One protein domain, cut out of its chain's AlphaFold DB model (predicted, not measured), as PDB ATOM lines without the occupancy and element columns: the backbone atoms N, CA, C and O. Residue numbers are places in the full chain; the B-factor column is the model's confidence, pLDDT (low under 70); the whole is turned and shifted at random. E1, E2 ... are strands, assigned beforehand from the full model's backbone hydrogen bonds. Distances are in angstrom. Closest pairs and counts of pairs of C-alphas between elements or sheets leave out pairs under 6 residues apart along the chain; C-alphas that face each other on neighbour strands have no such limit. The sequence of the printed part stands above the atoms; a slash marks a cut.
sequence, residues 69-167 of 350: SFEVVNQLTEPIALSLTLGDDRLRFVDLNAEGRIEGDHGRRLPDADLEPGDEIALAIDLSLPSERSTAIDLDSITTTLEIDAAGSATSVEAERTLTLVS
ATOM      1  N   SER A  69     166.666 232.337 299.313       77.94
ATOM      2  CA  SER A  69     165.976 231.257 298.601       77.94
ATOM      3  C   SER A  69     165.168 231.737 297.395       77.94
ATOM      4  O   SER A  69     164.694 232.871 297.357       77.94
ATOM      5  N   PHE A  70     165.012 230.857 296.408       74.69
ATOM      6  CA  PHE A  70     164.189 231.057 295.220       74.69
ATOM      7  C   PHE A  70     163.843 229.731 294.545       74.69
ATOM      8  O   PHE A  70     164.532 228.727 294.715       74.69
ATOM      9  N   GLU A  71     162.805 229.748 293.717       79.75
ATOM     10  CA  GLU A  71     162.362 228.587 292.947       79.75
ATOM     11  C   GLU A  71     162.453 228.878 291.453       79.75
ATOM     12  O   GLU A  71     162.112 229.970 291.027       79.75
ATOM     13  N   VAL A  72     162.890 227.927 290.633       80.81
ATOM     14  CA  VAL A  72     162.828 228.046 289.171       80.81
ATOM     15  C   VAL A  72     161.855 227.013 288.637       80.81
ATOM     16  O   VAL A  72     162.055 225.816 288.828       80.81
ATOM     17  N   VAL A  73     160.817 227.477 287.940       83.62
ATOM     18  CA  VAL A  73     159.759 226.618 287.389       83.62
ATOM     19  C   VAL A  73     159.815 226.601 285.864       83.62
ATOM     20  O   VAL A  73     159.796 227.658 285.223       83.62
ATOM     21  N   ASN A  74     159.817 225.409 285.259       86.31
ATOM     22  CA  ASN A  74     159.678 225.272 283.810       86.31
ATOM     23  C   ASN A  74     158.210 225.440 283.390       86.31
ATOM     24  O   ASN A  74     157.413 224.505 283.442       86.31
ATOM     25  N   GLN A  75     157.851 226.632 282.912       84.06
ATOM     26  CA  GLN A  75     156.508 226.914 282.388       84.06
ATOM     27  C   GLN A  75     156.343 226.605 280.889       84.06
ATOM     28  O   GLN A  75     155.265 226.813 280.324       84.06
ATOM     29  N   LEU A  76     157.390 226.122 280.216       83.00
ATOM     30  CA  LEU A  76     157.318 225.762 278.805       83.00
ATOM     31  C   LEU A  76     156.610 224.420 278.621       83.00
ATOM     32  O   LEU A  76     156.558 223.566 279.500       83.00
ATOM     33  N   THR A  77     156.076 224.202 277.422       86.44
ATOM     34  CA  THR A  77     155.430 222.932 277.059       86.44
ATOM     35  C   THR A  77     156.422 221.841 276.648       86.44
ATOM     36  O   THR A  77     156.000 220.776 276.196       86.44
ATOM     37  N   GLU A  78     157.725 222.112 276.729       86.31
ATOM     38  CA  GLU A  78     158.800 221.173 276.412       86.31
ATOM     39  C   GLU A  78     159.824 221.089 277.556       86.31
ATOM     40  O   GLU A  78     159.944 222.045 278.329       86.31
ATOM     41  N   PRO A  79     160.560 219.968 277.673       90.00
ATOM     42  CA  PRO A  79     161.667 219.865 278.613       90.00
ATOM     43  C   PRO A  79     162.781 220.858 278.276       90.00
ATOM     44  O   PRO A  79     163.062 221.100 277.096       90.00
ATOM     45  N   ILE A  80     163.439 221.379 279.310       90.56
ATOM     46  CA  ILE A  80     164.593 222.275 279.190       90.56
ATOM     47  C   ILE A  80     165.750 221.804 280.064       90.56
ATOM     48  O   ILE A  80     165.533 221.300 281.159       90.56
ATOM     49  N   ALA A  81     166.972 222.030 279.598       93.06
ATOM     50  CA  ALA A  81     168.169 221.969 280.424       93.06
ATOM     51  C   ALA A  81     168.492 223.382 280.924       93.06
ATOM     52  O   ALA A  81     168.757 224.269 280.110       93.06
ATOM     53  N   LEU A  82     168.442 223.590 282.241       90.56
ATOM     54  CA  LEU A  82     168.704 224.860 282.917       90.56
ATOM     55  C   LEU A  82     170.138 224.912 283.460       90.56
ATOM     56  O   LEU A  82     170.574 224.024 284.185       90.56
ATOM     57  N   SER A  83     170.847 225.997 283.186       92.06
ATOM     58  CA  SER A  83     172.133 226.356 283.777       92.06
ATOM     59  C   SER A  83     172.007 227.719 284.465       92.06
ATOM     60  O   SER A  83     171.487 228.670 283.883       92.06
ATOM     61  N   LEU A  84     172.506 227.825 285.698       90.56
ATOM     62  CA  LEU A  84     172.557 229.080 286.460       90.56
ATOM     63  C   LEU A  84     174.002 229.405 286.830       90.56
ATOM     64  O   LEU A  84     174.717 228.524 287.312       90.56
ATOM     65  N   THR A  85     174.424 230.661 286.664       92.06
ATOM     66  CA  THR A  85     175.788 231.104 287.001       92.06
ATOM     67  C   THR A  85     175.780 232.428 287.761       92.06
ATOM     68  O   THR A  85     175.118 233.380 287.363       92.06
ATOM     69  N   LEU A  86     176.550 232.502 288.849       88.12
ATOM     70  CA  LEU A  86     176.787 233.732 289.608       88.12
ATOM     71  C   LEU A  86     178.070 234.416 289.126       88.12
ATOM     72  O   LEU A  86     179.117 233.779 288.986       88.12
ATOM     73  N   GLY A  87     177.995 235.728 288.911       84.50
ATOM     74  CA  GLY A  87     179.119 236.546 288.458       84.50
ATOM     75  C   GLY A  87     180.136 236.895 289.551       84.50
ATOM     76  O   GLY A  87     181.253 237.294 289.228       84.50
ATOM     77  N   ASP A  88     179.772 236.741 290.829       84.19
ATOM     78  CA  ASP A  88     180.638 237.015 291.986       84.19
ATOM     79  C   ASP A  88     181.077 235.690 292.621       84.19
ATOM     80  O   ASP A  88     180.255 234.818 292.900       84.19
ATOM     81  N   ASP A  89     182.384 235.520 292.815       83.19
ATOM     82  CA  ASP A  89     182.998 234.290 293.324       83.19
ATOM     83  C   ASP A  89     182.844 234.109 294.840       83.19
ATOM     84  O   ASP A  89     183.081 233.014 295.356       83.19
ATOM     85  N   ARG A  90     182.391 235.153 295.538       80.25
ATOM     86  CA  ARG A  90     182.018 235.109 296.954       80.25
ATOM     87  C   ARG A  90     180.630 234.524 297.175       80.25
ATOM     88  O   ARG A  90     180.211 234.411 298.320       80.25
ATOM     89  N   LEU A  91     179.902 234.162 296.121       84.12
ATOM     90  CA  LEU A  91     178.558 233.603 296.210       84.12
ATOM     91  C   LEU A  91     178.509 232.181 295.651       84.12
ATOM     92  O   LEU A  91     179.258 231.810 294.744       84.12
ATOM     93  N   ARG A  92     177.599 231.380 296.201       89.06
ATOM     94  CA  ARG A  92     177.360 229.996 295.783       89.06
ATOM     95  C   ARG A  92     175.882 229.645 295.856       89.06
ATOM     96  O   ARG A  92     175.154 230.175 296.691       89.06
ATOM     97  N   PHE A  93     175.470 228.714 295.008       89.19
ATOM     98  CA  PHE A  93     174.186 228.046 295.113       89.19
ATOM     99  C   PHE A  93     174.267 226.924 296.142       89.19
ATOM    100  O   PHE A  93     175.211 226.133 296.137       89.19
ATOM    101  N   VAL A  94     173.258 226.846 296.998       87.69
ATOM    102  CA  VAL A  94     173.125 225.832 298.041       87.69
ATOM    103  C   VAL A  94     171.706 225.276 298.067       87.69
ATOM    104  O   VAL A  94     170.755 225.977 297.718       87.69
ATOM    105  N   ASP A  95     171.570 224.032 298.518       85.62
ATOM    106  CA  ASP A  95     170.272 223.449 298.858       85.62
ATOM    107  C   ASP A  95     169.987 223.700 300.334       85.62
ATOM    108  O   ASP A  95     170.866 223.503 301.180       85.62
ATOM    109  N   LEU A  96     168.756 224.098 300.647       79.94
ATOM    110  CA  LEU A  96     168.290 224.233 302.021       79.94
ATOM    111  C   LEU A  96     167.380 223.063 302.391       79.94
ATOM    112  O   LEU A  96     166.534 222.639 301.602       79.94
ATOM    113  N   ASN A  97     167.527 222.571 303.614       79.50
ATOM    114  CA  ASN A  97     166.597 221.623 304.202       79.50
ATOM    115  C   ASN A  97     165.327 222.336 304.717       79.50
ATOM    116  O   ASN A  97     165.210 223.561 304.673       79.50
ATOM    117  N   ALA A  98     164.376 221.570 305.261       71.69
ATOM    118  CA  ALA A  98     163.111 222.105 305.780       71.69
ATOM    119  C   ALA A  98     163.272 223.082 306.964       71.69
ATOM    120  O   ALA A  98     162.335 223.800 307.293       71.69
ATOM    121  N   GLU A  99     164.441 223.109 307.606       68.12
ATOM    122  CA  GLU A  99     164.781 224.025 308.695       68.12
ATOM    123  C   GLU A  99     165.629 225.224 308.222       68.12
ATOM    124  O   GLU A  99     166.210 225.929 309.048       68.12
ATOM    125  N   GLY A 100     165.758 225.442 306.906       67.50
ATOM    126  CA  GLY A 100     166.537 226.544 306.329       67.50
ATOM    127  C   GLY A 100     168.054 226.380 306.477       67.50
ATOM    128  O   GLY A 100     168.803 227.355 306.391       67.50
ATOM    129  N   ARG A 101     168.536 225.159 306.738       72.50
ATOM    130  CA  ARG A 101     169.966 224.845 306.859       72.50
ATOM    131  C   ARG A 101     170.515 224.300 305.552       72.50
ATOM    132  O   ARG A 101     169.843 223.545 304.865       72.50
ATOM    133  N   ILE A 102     171.766 224.639 305.267       79.50
ATOM    134  CA  ILE A 102     172.471 224.178 304.071       79.50
ATOM    135  C   ILE A 102     172.676 222.658 304.142       79.50
ATOM    136  O   ILE A 102     173.292 222.155 305.082       79.50
ATOM    137  N   GLU A 103     172.163 221.944 303.142       81.50
ATOM    138  CA  GLU A 103     172.297 220.490 302.967       81.50
ATOM    139  C   GLU A 103     173.176 220.136 301.756       81.50
ATOM    140  O   GLU A 103     173.873 219.119 301.774       81.50
ATOM    141  N   GLY A 104     173.193 220.994 300.733       81.25
ATOM    142  CA  GLY A 104     173.966 220.815 299.503       81.25
ATOM    143  C   GLY A 104     174.696 222.091 299.087       81.25
ATOM    144  O   GLY A 104     174.238 223.191 299.381       81.25
ATOM    145  N   ASP A 105     175.829 221.941 298.399       86.62
ATOM    146  CA  ASP A 105     176.613 223.041 297.820       86.62
ATOM    147  C   ASP A 105     176.880 222.731 296.340       86.62
ATOM    148  O   ASP A 105     177.483 221.706 296.004       86.62
ATOM    149  N   HIS A 106     176.421 223.619 295.459       86.50
ATOM    150  CA  HIS A 106     176.601 223.534 294.005       86.50
ATOM    151  C   HIS A 106     177.684 224.499 293.502       86.50
ATOM    152  O   HIS A 106     177.990 224.552 292.310       86.50
ATOM    153  N   GLY A 107     178.294 225.276 294.394       87.75
ATOM    154  CA  GLY A 107     179.247 226.323 294.066       87.75
ATOM    155  C   GLY A 107     178.615 227.457 293.259       87.75
ATOM    156  O   GLY A 107     177.410 227.684 293.268       87.75
ATOM    157  N   ARG A 108     179.439 228.201 292.518       90.31
ATOM    158  CA  ARG A 108     178.989 229.375 291.741       90.31
ATOM    159  C   ARG A 108     178.113 229.058 290.524       90.31
ATOM    160  O   ARG A 108     177.640 229.980 289.863       90.31
ATOM    161  N   ARG A 109     178.009 227.784 290.139       91.25
ATOM    162  CA  ARG A 109     177.304 227.364 288.928       91.25
ATOM    163  C   ARG A 109     176.534 226.090 289.200       91.25
ATOM    164  O   ARG A 109     177.152 225.080 289.509       91.25
ATOM    165  N   LEU A 110     175.230 226.130 288.954       90.00
ATOM    166  CA  LEU A 110     174.401 224.940 288.858       90.00
ATOM    167  C   LEU A 110     174.364 224.487 287.388       90.00
ATOM    168  O   LEU A 110     173.809 225.213 286.557       90.00
ATOM    169  N   PRO A 111     174.993 223.355 287.024       83.69
ATOM    170  CA  PRO A 111     175.023 222.904 285.640       83.69
ATOM    171  C   PRO A 111     173.821 222.019 285.293       83.69
ATOM    172  O   PRO A 111     173.559 221.034 285.978       83.69
ATOM    173  N   ASP A 112     173.187 222.335 284.163       84.31
ATOM    174  CA  ASP A 112     172.324 221.458 283.358       84.31
ATOM    175  C   ASP A 112     171.285 220.648 284.161       84.31
ATOM    176  O   ASP A 112     171.216 219.420 284.075       84.31
ATOM    177  N   ALA A 113     170.467 221.346 284.949       87.81
ATOM    178  CA  ALA A 113     169.288 220.775 285.582       87.81
ATOM    179  C   ALA A 113     168.196 220.537 284.526       87.81
ATOM    180  O   ALA A 113     167.638 221.485 283.972       87.81
ATOM    181  N   ASP A 114     167.903 219.269 284.238       92.06
ATOM    182  CA  ASP A 114     166.814 218.880 283.340       92.06
ATOM    183  C   ASP A 114     165.459 219.092 284.038       92.06
ATOM    184  O   ASP A 114     165.185 218.467 285.064       92.06
ATOM    185  N   LEU A 115     164.612 219.952 283.472       89.56
ATOM    186  CA  LEU A 115     163.272 220.261 283.973       89.56
ATOM    187  C   LEU A 115     162.218 219.876 282.931       89.56
ATOM    188  O   LEU A 115     162.181 220.439 281.832       89.56
ATOM    189  N   GLU A 116     161.324 218.949 283.270       92.94
ATOM    190  CA  GLU A 116     160.127 218.662 282.475       92.94
ATOM    191  C   GLU A 116     159.111 219.818 282.580       92.94
ATOM    192  O   GLU A 116     159.207 220.665 283.470       92.94
ATOM    193  N   PRO A 117     158.119 219.900 281.674       89.50
ATOM    194  CA  PRO A 117     157.041 220.880 281.783       89.50
ATOM    195  C   PRO A 117     156.330 220.830 283.142       89.50
ATOM    196  O   PRO A 117     155.672 219.840 283.471       89.50
ATOM    197  N   GLY A 118     156.398 221.932 283.886       81.62
ATOM    198  CA  GLY A 118     155.828 222.082 285.224       81.62
ATOM    199  C   GLY A 118     156.740 221.650 286.372       81.62
ATOM    200  O   GLY A 118     156.317 221.786 287.517       81.62
ATOM    201  N   ASP A 119     157.950 221.154 286.096       86.81
ATOM    202  CA  ASP A 119     158.931 220.868 287.143       86.81
ATOM    203  C   ASP A 119     159.445 222.163 287.781       86.81
ATOM    204  O   ASP A 119     159.561 223.208 287.128       86.81
ATOM    205  N   GLU A 120     159.793 222.055 289.060       83.38
ATOM    206  CA  GLU A 120     160.347 223.126 289.879       83.38
ATOM    207  C   GLU A 120     161.667 222.688 290.522       83.38
ATOM    208  O   GLU A 120     161.847 221.522 290.885       83.38
ATOM    209  N   ILE A 121     162.584 223.637 290.688       83.06
ATOM    210  CA  ILE A 121     163.790 223.471 291.494       83.06
ATOM    211  C   ILE A 121     163.881 224.606 292.511       83.06
ATOM    212  O   ILE A 121     163.884 225.776 292.140       83.06
ATOM    213  N   ALA A 122     163.961 224.252 293.792       83.06
ATOM    214  CA  ALA A 122     164.188 225.197 294.878       83.06
ATOM    215  C   ALA A 122     165.686 225.275 295.185       83.06
ATOM    216  O   ALA A 122     166.340 224.248 295.360       83.06
ATOM    217  N   LEU A 123     166.224 226.490 295.244       84.62
ATOM    218  CA  LEU A 123     167.635 226.780 295.483       84.62
ATOM    219  C   LEU A 123     167.763 227.955 296.445       84.62
ATOM    220  O   LEU A 123     166.830 228.733 296.630       84.62
ATOM    221  N   ALA A 124     168.948 228.137 297.012       83.81
ATOM    222  CA  ALA A 124     169.302 229.375 297.685       83.81
ATOM    223  C   ALA A 124     170.697 229.861 297.295       83.81
ATOM    224  O   ALA A 124     171.531 229.093 296.816       83.81
ATOM    225  N   ILE A 125     170.944 231.155 297.493       83.00
ATOM    226  CA  ILE A 125     172.252 231.784 297.306       83.00
ATOM    227  C   ILE A 125     172.833 232.104 298.679       83.00
ATOM    228  O   ILE A 125     172.244 232.877 299.434       83.00
ATOM    229  N   ASP A 126     173.997 231.535 298.982       83.06
ATOM    230  CA  ASP A 126     174.750 231.790 300.210       83.06
ATOM    231  C   ASP A 126     176.108 232.446 299.917       83.06
ATOM    232  O   ASP A 126     176.644 232.359 298.806       83.06
ATOM    233  N   LEU A 127     176.691 233.075 300.940       81.75
ATOM    234  CA  LEU A 127     178.079 233.510 300.917       81.75
ATOM    235  C   LEU A 127     179.019 232.307 300.948       81.75
ATOM    236  O   LEU A 127     179.077 231.539 301.912       81.75
ATOM    237  N   SER A 128     179.802 232.191 299.882       77.88
ATOM    238  CA  SER A 128     180.977 231.341 299.812       77.88
ATOM    239  C   SER A 128     182.077 231.982 300.645       77.88
ATOM    240  O   SER A 128     182.704 232.970 300.256       77.88
ATOM    241  N   LEU A 129     182.299 231.428 301.831       72.12
ATOM    242  CA  LEU A 129     183.405 231.848 302.673       72.12
ATOM    243  C   LEU A 129     184.673 231.169 302.162       72.12
ATOM    244  O   LEU A 129     184.704 229.937 302.085       72.12
ATOM    245  N   PRO A 130     185.707 231.934 301.768       60.75
ATOM    246  CA  PRO A 130     186.895 231.348 301.181       60.75
ATOM    247  C   PRO A 130     187.568 230.439 302.209       60.75
ATOM    248  O   PRO A 130     188.089 230.903 303.219       60.75
ATOM    249  N   SER A 131     187.631 229.142 301.908       52.25
ATOM    250  CA  SER A 131     188.542 228.206 302.575       52.25
ATOM    251  C   SER A 131     190.014 228.592 302.341       52.25
ATOM    252  O   SER A 131     190.904 228.223 303.107       52.25
ATOM    253  N   GLU A 132     190.287 229.405 301.313       46.25
ATOM    254  CA  GLU A 132     191.618 229.898 300.980       46.25
ATOM    255  C   GLU A 132     191.890 231.307 301.535       46.25
ATOM    256  O   GLU A 132     191.765 232.295 300.822       46.25
ATOM    257  N   ARG A 133     192.349 231.381 302.795       46.66
ATOM    258  CA  ARG A 133     193.307 232.371 303.367       46.66
ATOM    259  C   ARG A 133     193.052 233.883 303.187       46.66
ATOM    260  O   ARG A 133     193.899 234.682 303.595       46.66
ATOM    261  N   SER A 134     191.951 234.300 302.579       44.50
ATOM    262  CA  SER A 134     191.635 235.704 302.333       44.50
ATOM    263  C   SER A 134     190.689 236.207 303.410       44.50
ATOM    264  O   SER A 134     189.484 236.010 303.371       44.50
ATOM    265  N   THR A 135     191.286 236.901 304.370       47.47
ATOM    266  CA  THR A 135     190.662 237.573 305.516       47.47
ATOM    267  C   THR A 135     189.976 238.894 305.167       47.47
ATOM    268  O   THR A 135     189.457 239.570 306.046       47.47
ATOM    269  N   ALA A 136     189.947 239.267 303.888       49.91
ATOM    270  CA  ALA A 136     189.175 240.398 303.396       49.91
ATOM    271  C   ALA A 136     187.822 239.892 302.890       49.91
ATOM    272  O   ALA A 136     187.578 239.842 301.686       49.91
ATOM    273  N   ILE A 137     186.969 239.465 303.818       58.97
ATOM    274  CA  ILE A 137     185.548 239.358 303.508       58.97
ATOM    275  C   ILE A 137     185.028 240.780 303.628       58.97
ATOM    276  O   ILE A 137     185.055 241.369 304.706       58.97
ATOM    277  N   ASP A 138     184.669 241.350 302.489       61.75
ATOM    278  CA  ASP A 138     183.894 242.576 302.453       61.75
ATOM    279  C   ASP A 138     182.484 242.225 302.937       61.75
ATOM    280  O   ASP A 138     181.796 241.421 302.304       61.75
ATOM    281  N   LEU A 139     182.143 242.729 304.123       65.50
ATOM    282  CA  LEU A 139     180.894 242.444 304.833       65.50
ATOM    283  C   LEU A 139     179.785 243.428 304.435       65.50
ATOM    284  O   LEU A 139     178.692 243.373 304.993       65.50
ATOM    285  N   ASP A 140     180.054 244.306 303.468       68.62
ATOM    286  CA  ASP A 140     179.044 245.159 302.861       68.62
ATOM    287  C   ASP A 140     178.118 244.361 301.927       68.62
ATOM    288  O   ASP A 140     178.272 243.159 301.684       68.62
ATOM    289  N   SER A 141     177.116 245.046 301.374       74.94
ATOM    290  CA  SER A 141     176.235 244.467 300.367       74.94
ATOM    291  C   SER A 141     177.003 244.062 299.105       74.94
ATOM    292  O   SER A 141     177.745 244.858 298.526       74.94
ATOM    293  N   ILE A 142     176.751 242.854 298.620       76.06
ATOM    294  CA  ILE A 142     177.319 242.292 297.402       76.06
ATOM    295  C   ILE A 142     176.284 242.390 296.289       76.06
ATOM    296  O   ILE A 142     175.252 241.720 296.323       76.06
ATOM    297  N   THR A 143     176.580 243.202 295.274       80.50
ATOM    298  CA  THR A 143     175.810 243.250 294.027       80.50
ATOM    299  C   THR A 143     176.486 242.382 292.969       80.50
ATOM    300  O   THR A 143     177.634 242.627 292.602       80.50
ATOM    301  N   THR A 144     175.767 241.389 292.450       80.56
ATOM    302  CA  THR A 144     176.248 240.438 291.443       80.56
ATOM    303  C   THR A 144     175.278 240.293 290.270       80.56
ATOM    304  O   THR A 144     174.140 240.761 290.316       80.56
ATOM    305  N   THR A 145     175.734 239.617 289.218       83.50
ATOM    306  CA  THR A 145     174.896 239.183 288.094       83.50
ATOM    307  C   THR A 145     174.586 237.695 288.239       83.50
ATOM    308  O   THR A 145     175.472 236.906 288.554       83.50
ATOM    309  N   LEU A 146     173.331 237.323 288.015       83.00
ATOM    310  CA  LEU A 146     172.856 235.960 287.841       83.00
ATOM    311  C   LEU A 146     172.577 235.745 286.353       83.00
ATOM    312  O   LEU A 146     171.668 236.363 285.796       83.00
ATOM    313  N   GLU A 147     173.362 234.879 285.730       86.94
ATOM    314  CA  GLU A 147     173.167 234.416 284.358       86.94
ATOM    315  C   GLU A 147     172.283 233.163 284.376       86.94
ATOM    316  O   GLU A 147     172.477 232.257 285.195       86.94
ATOM    317  N   ILE A 148     171.295 233.134 283.486       86.81
ATOM    318  CA  ILE A 148     170.292 232.081 283.346       86.81
ATOM    319  C   ILE A 148     170.301 231.636 281.889       86.81
ATOM    320  O   ILE A 148     169.879 232.385 281.007       86.81
ATOM    321  N   ASP A 149     170.718 230.398 281.661       89.00
ATOM    322  CA  ASP A 149     170.691 229.757 280.353       89.00
ATOM    323  C   ASP A 149     169.733 228.568 280.413       89.00
ATOM    324  O   ASP A 149     169.925 227.656 281.213       89.00
ATOM    325  N   ALA A 150     168.711 228.537 279.564       87.88
ATOM    326  CA  ALA A 150     167.846 227.374 279.416       87.88
ATOM    327  C   ALA A 150     167.730 226.959 277.950       87.88
ATOM    328  O   ALA A 150     167.416 227.768 277.077       87.88
ATOM    329  N   ALA A 151     167.957 225.677 277.671       90.50
ATOM    330  CA  ALA A 151     167.916 225.124 276.323       90.50
ATOM    331  C   ALA A 151     166.906 223.973 276.228       90.50
ATOM    332  O   ALA A 151     167.056 222.940 276.876       90.50
ATOM    333  N   GLY A 152     165.887 224.153 275.393       88.56
ATOM    334  CA  GLY A 152     164.937 223.129 274.970       88.56
ATOM    335  C   GLY A 152     165.222 222.628 273.552       88.56
ATOM    336  O   GLY A 152     166.210 222.991 272.910       88.56
ATOM    337  N   SER A 153     164.335 221.781 273.028       84.62
ATOM    338  CA  SER A 153     164.485 221.230 271.675       84.62
ATOM    339  C   SER A 153     164.189 222.257 270.578       84.62
ATOM    340  O   SER A 153     164.780 222.193 269.497       84.62
ATOM    341  N   ALA A 154     163.288 223.201 270.858       83.38
ATOM    342  CA  ALA A 154     162.901 224.273 269.946       83.38
ATOM    343  C   ALA A 154     163.108 225.682 270.526       83.38
ATOM    344  O   ALA A 154     163.067 226.651 269.767       83.38
ATOM    345  N   THR A 155     163.334 225.791 271.835       80.81
ATOM    346  CA  THR A 155     163.429 227.061 272.561       80.81
ATOM    347  C   THR A 155     164.805 227.221 273.195       80.81
ATOM    348  O   THR A 155     165.394 226.258 273.671       80.81
ATOM    349  N   SER A 156     165.311 228.448 273.228       85.69
ATOM    350  CA  SER A 156     166.473 228.826 274.025       85.69
ATOM    351  C   SER A 156     166.148 230.131 274.741       85.69
ATOM    352  O   SER A 156     165.527 231.020 274.154       85.69
ATOM    353  N   VAL A 157     166.505 230.201 276.018       81.19
ATOM    354  CA  VAL A 157     166.342 231.369 276.876       81.19
ATOM    355  C   VAL A 157     167.713 231.711 277.428       81.19
ATOM    356  O   VAL A 157     168.344 230.874 278.062       81.19
ATOM    357  N   GLU A 158     168.147 232.940 277.192       84.75
ATOM    358  CA  GLU A 158     169.345 233.524 277.789       84.75
ATOM    359  C   GLU A 158     168.887 234.794 278.508       84.75
ATOM    360  O   GLU A 158     168.237 235.662 277.910       84.75
ATOM    361  N   ALA A 159     169.151 234.890 279.807       79.62
ATOM    362  CA  ALA A 159     168.767 236.038 280.612       79.62
ATOM    363  C   ALA A 159     169.835 236.364 281.654       79.62
ATOM    364  O   ALA A 159     170.431 235.486 282.266       79.62
ATOM    365  N   GLU A 160     170.017 237.654 281.905       79.00
ATOM    366  CA  GLU A 160     170.886 238.157 282.961       79.00
ATOM    367  C   GLU A 160     170.055 238.992 283.927       79.00
ATOM    368  O   GLU A 160     169.203 239.793 283.522       79.00
ATOM    369  N   ARG A 161     170.297 238.813 285.223       73.12
ATOM    370  CA  ARG A 161     169.634 239.576 286.277       73.12
ATOM    371  C   ARG A 161     170.640 240.091 287.283       73.12
ATOM    372  O   ARG A 161     171.601 239.414 287.612       73.12
ATOM    373  N   THR A 162     170.400 241.286 287.805       72.31
ATOM    374  CA  THR A 162     171.200 241.833 288.899       72.31
ATOM    375  C   THR A 162     170.569 241.453 290.232       72.31
ATOM    376  O   THR A 162     169.360 241.567 290.410       72.31
ATOM    377  N   LEU A 163     171.406 241.014 291.165       73.19
ATOM    378  CA  LEU A 163     171.038 240.597 292.509       73.19
ATOM    379  C   LEU A 163     171.901 241.373 293.504       73.19
ATOM    380  O   LEU A 163     173.100 241.520 293.287       73.19
ATOM    381  N   THR A 164     171.305 241.864 294.589       74.69
ATOM    382  CA  THR A 164     172.045 242.454 295.711       74.69
ATOM    383  C   THR A 164     171.721 241.684 296.984       74.69
ATOM    384  O   THR A 164     170.546 241.478 297.287       74.69
ATOM    385  N   LEU A 165     172.759 241.251 297.698       74.56
ATOM    386  CA  LEU A 165     172.678 240.556 298.983       74.56
ATOM    387  C   LEU A 165     173.422 241.362 300.039       74.56
ATOM    388  O   LEU A 165     174.505 241.865 299.773       74.56
ATOM    389  N   VAL A 166     172.874 241.459 301.238       75.12
ATOM    390  CA  VAL A 166     173.533 242.018 302.419       75.12
ATOM    391  C   VAL A 166     174.197 240.886 303.176       75.12
ATOM    392  O   VAL A 166     173.562 239.868 303.417       75.12
ATOM    393  N   SER A 167     175.460 241.047 303.561       74.12
ATOM    394  CA  SER A 167     176.164 240.015 304.319       74.12
ATOM    395  C   SER A 167     175.410 239.642 305.601       74.12
ATOM    396  O   SER A 167     175.122 240.495 306.439       74.12
TER     397      SER A 167
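AT A GLANCE: This is residues 69 to 167 of the 350 residues of an uncharacterized protein of Halopiger xanaduensis (strain DSM 18323 / JCM 14033 / SH-6) (UniProt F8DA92). Two twisted four-stranded sheets make a sandwich, only partly face to face: E5, E2, E7 and E8 form one, with the long hairpin E7 and E8 at one side, and E1, E6, E3 and E4 form the other. Residues 131 to 136, in the loop from E6 to E7, stick out. The printed part has 99 residues with eight named strands, E1 to E8 along the chain, and no named helix; both sheets are antiparallel, and the class is all strand. It is only just compact, close to loose, with a radius of gyration of the C-alphas of 14.8 A, and spans 47 by 29 by 21 A.

HOW THE PARTS SIT: E7, residues 142 to 152, and E8, residues 156 to 165, form a hairpin, with N 146 and O 161 2.7 A apart. E2, residues 80 to 86, is the antiparallel neighbour of E7, with N 83 and O 149 2.7 A apart. E5, residues 109 to 115, is the antiparallel neighbour of E2, with N 82 and O 113 2.8 A apart. In the second sheet, E6, residues 120 to 127, pairs with E1, residues 69 to 73, by N 70 and O 123 at 2.8 A, and with E3, residues 91 to 96, by N 94 and O 124 at 2.8 A. E4, residues 102 to 107, forms a hairpin with E3, with N 95 and O 104 2.9 A apart. The two sheets' strands stand at 35 degrees; the closest C-alphas of E3 and E5 are those of Phe 93 and Arg 109, 7.0 A apart.

IN THESE COORDINATES: E1 begins at C-alpha 69 (165.976, 231.257, 298.601). E7 measures 32.0 A, E8 28.3 A and E6 23.3 A. E8 ends at C-alpha 165 (172.678, 240.556, 298.983).

THE WHOLE: The C-alphas farthest apart, of Thr 77 and Thr 135, are 47.6 A apart. The printed part has no cut. The link E6 to E7 is long, 14 residues. The mean pLDDT of the printed part is 80.0, and residues 99 to 100 and 130 to 140 are under 70.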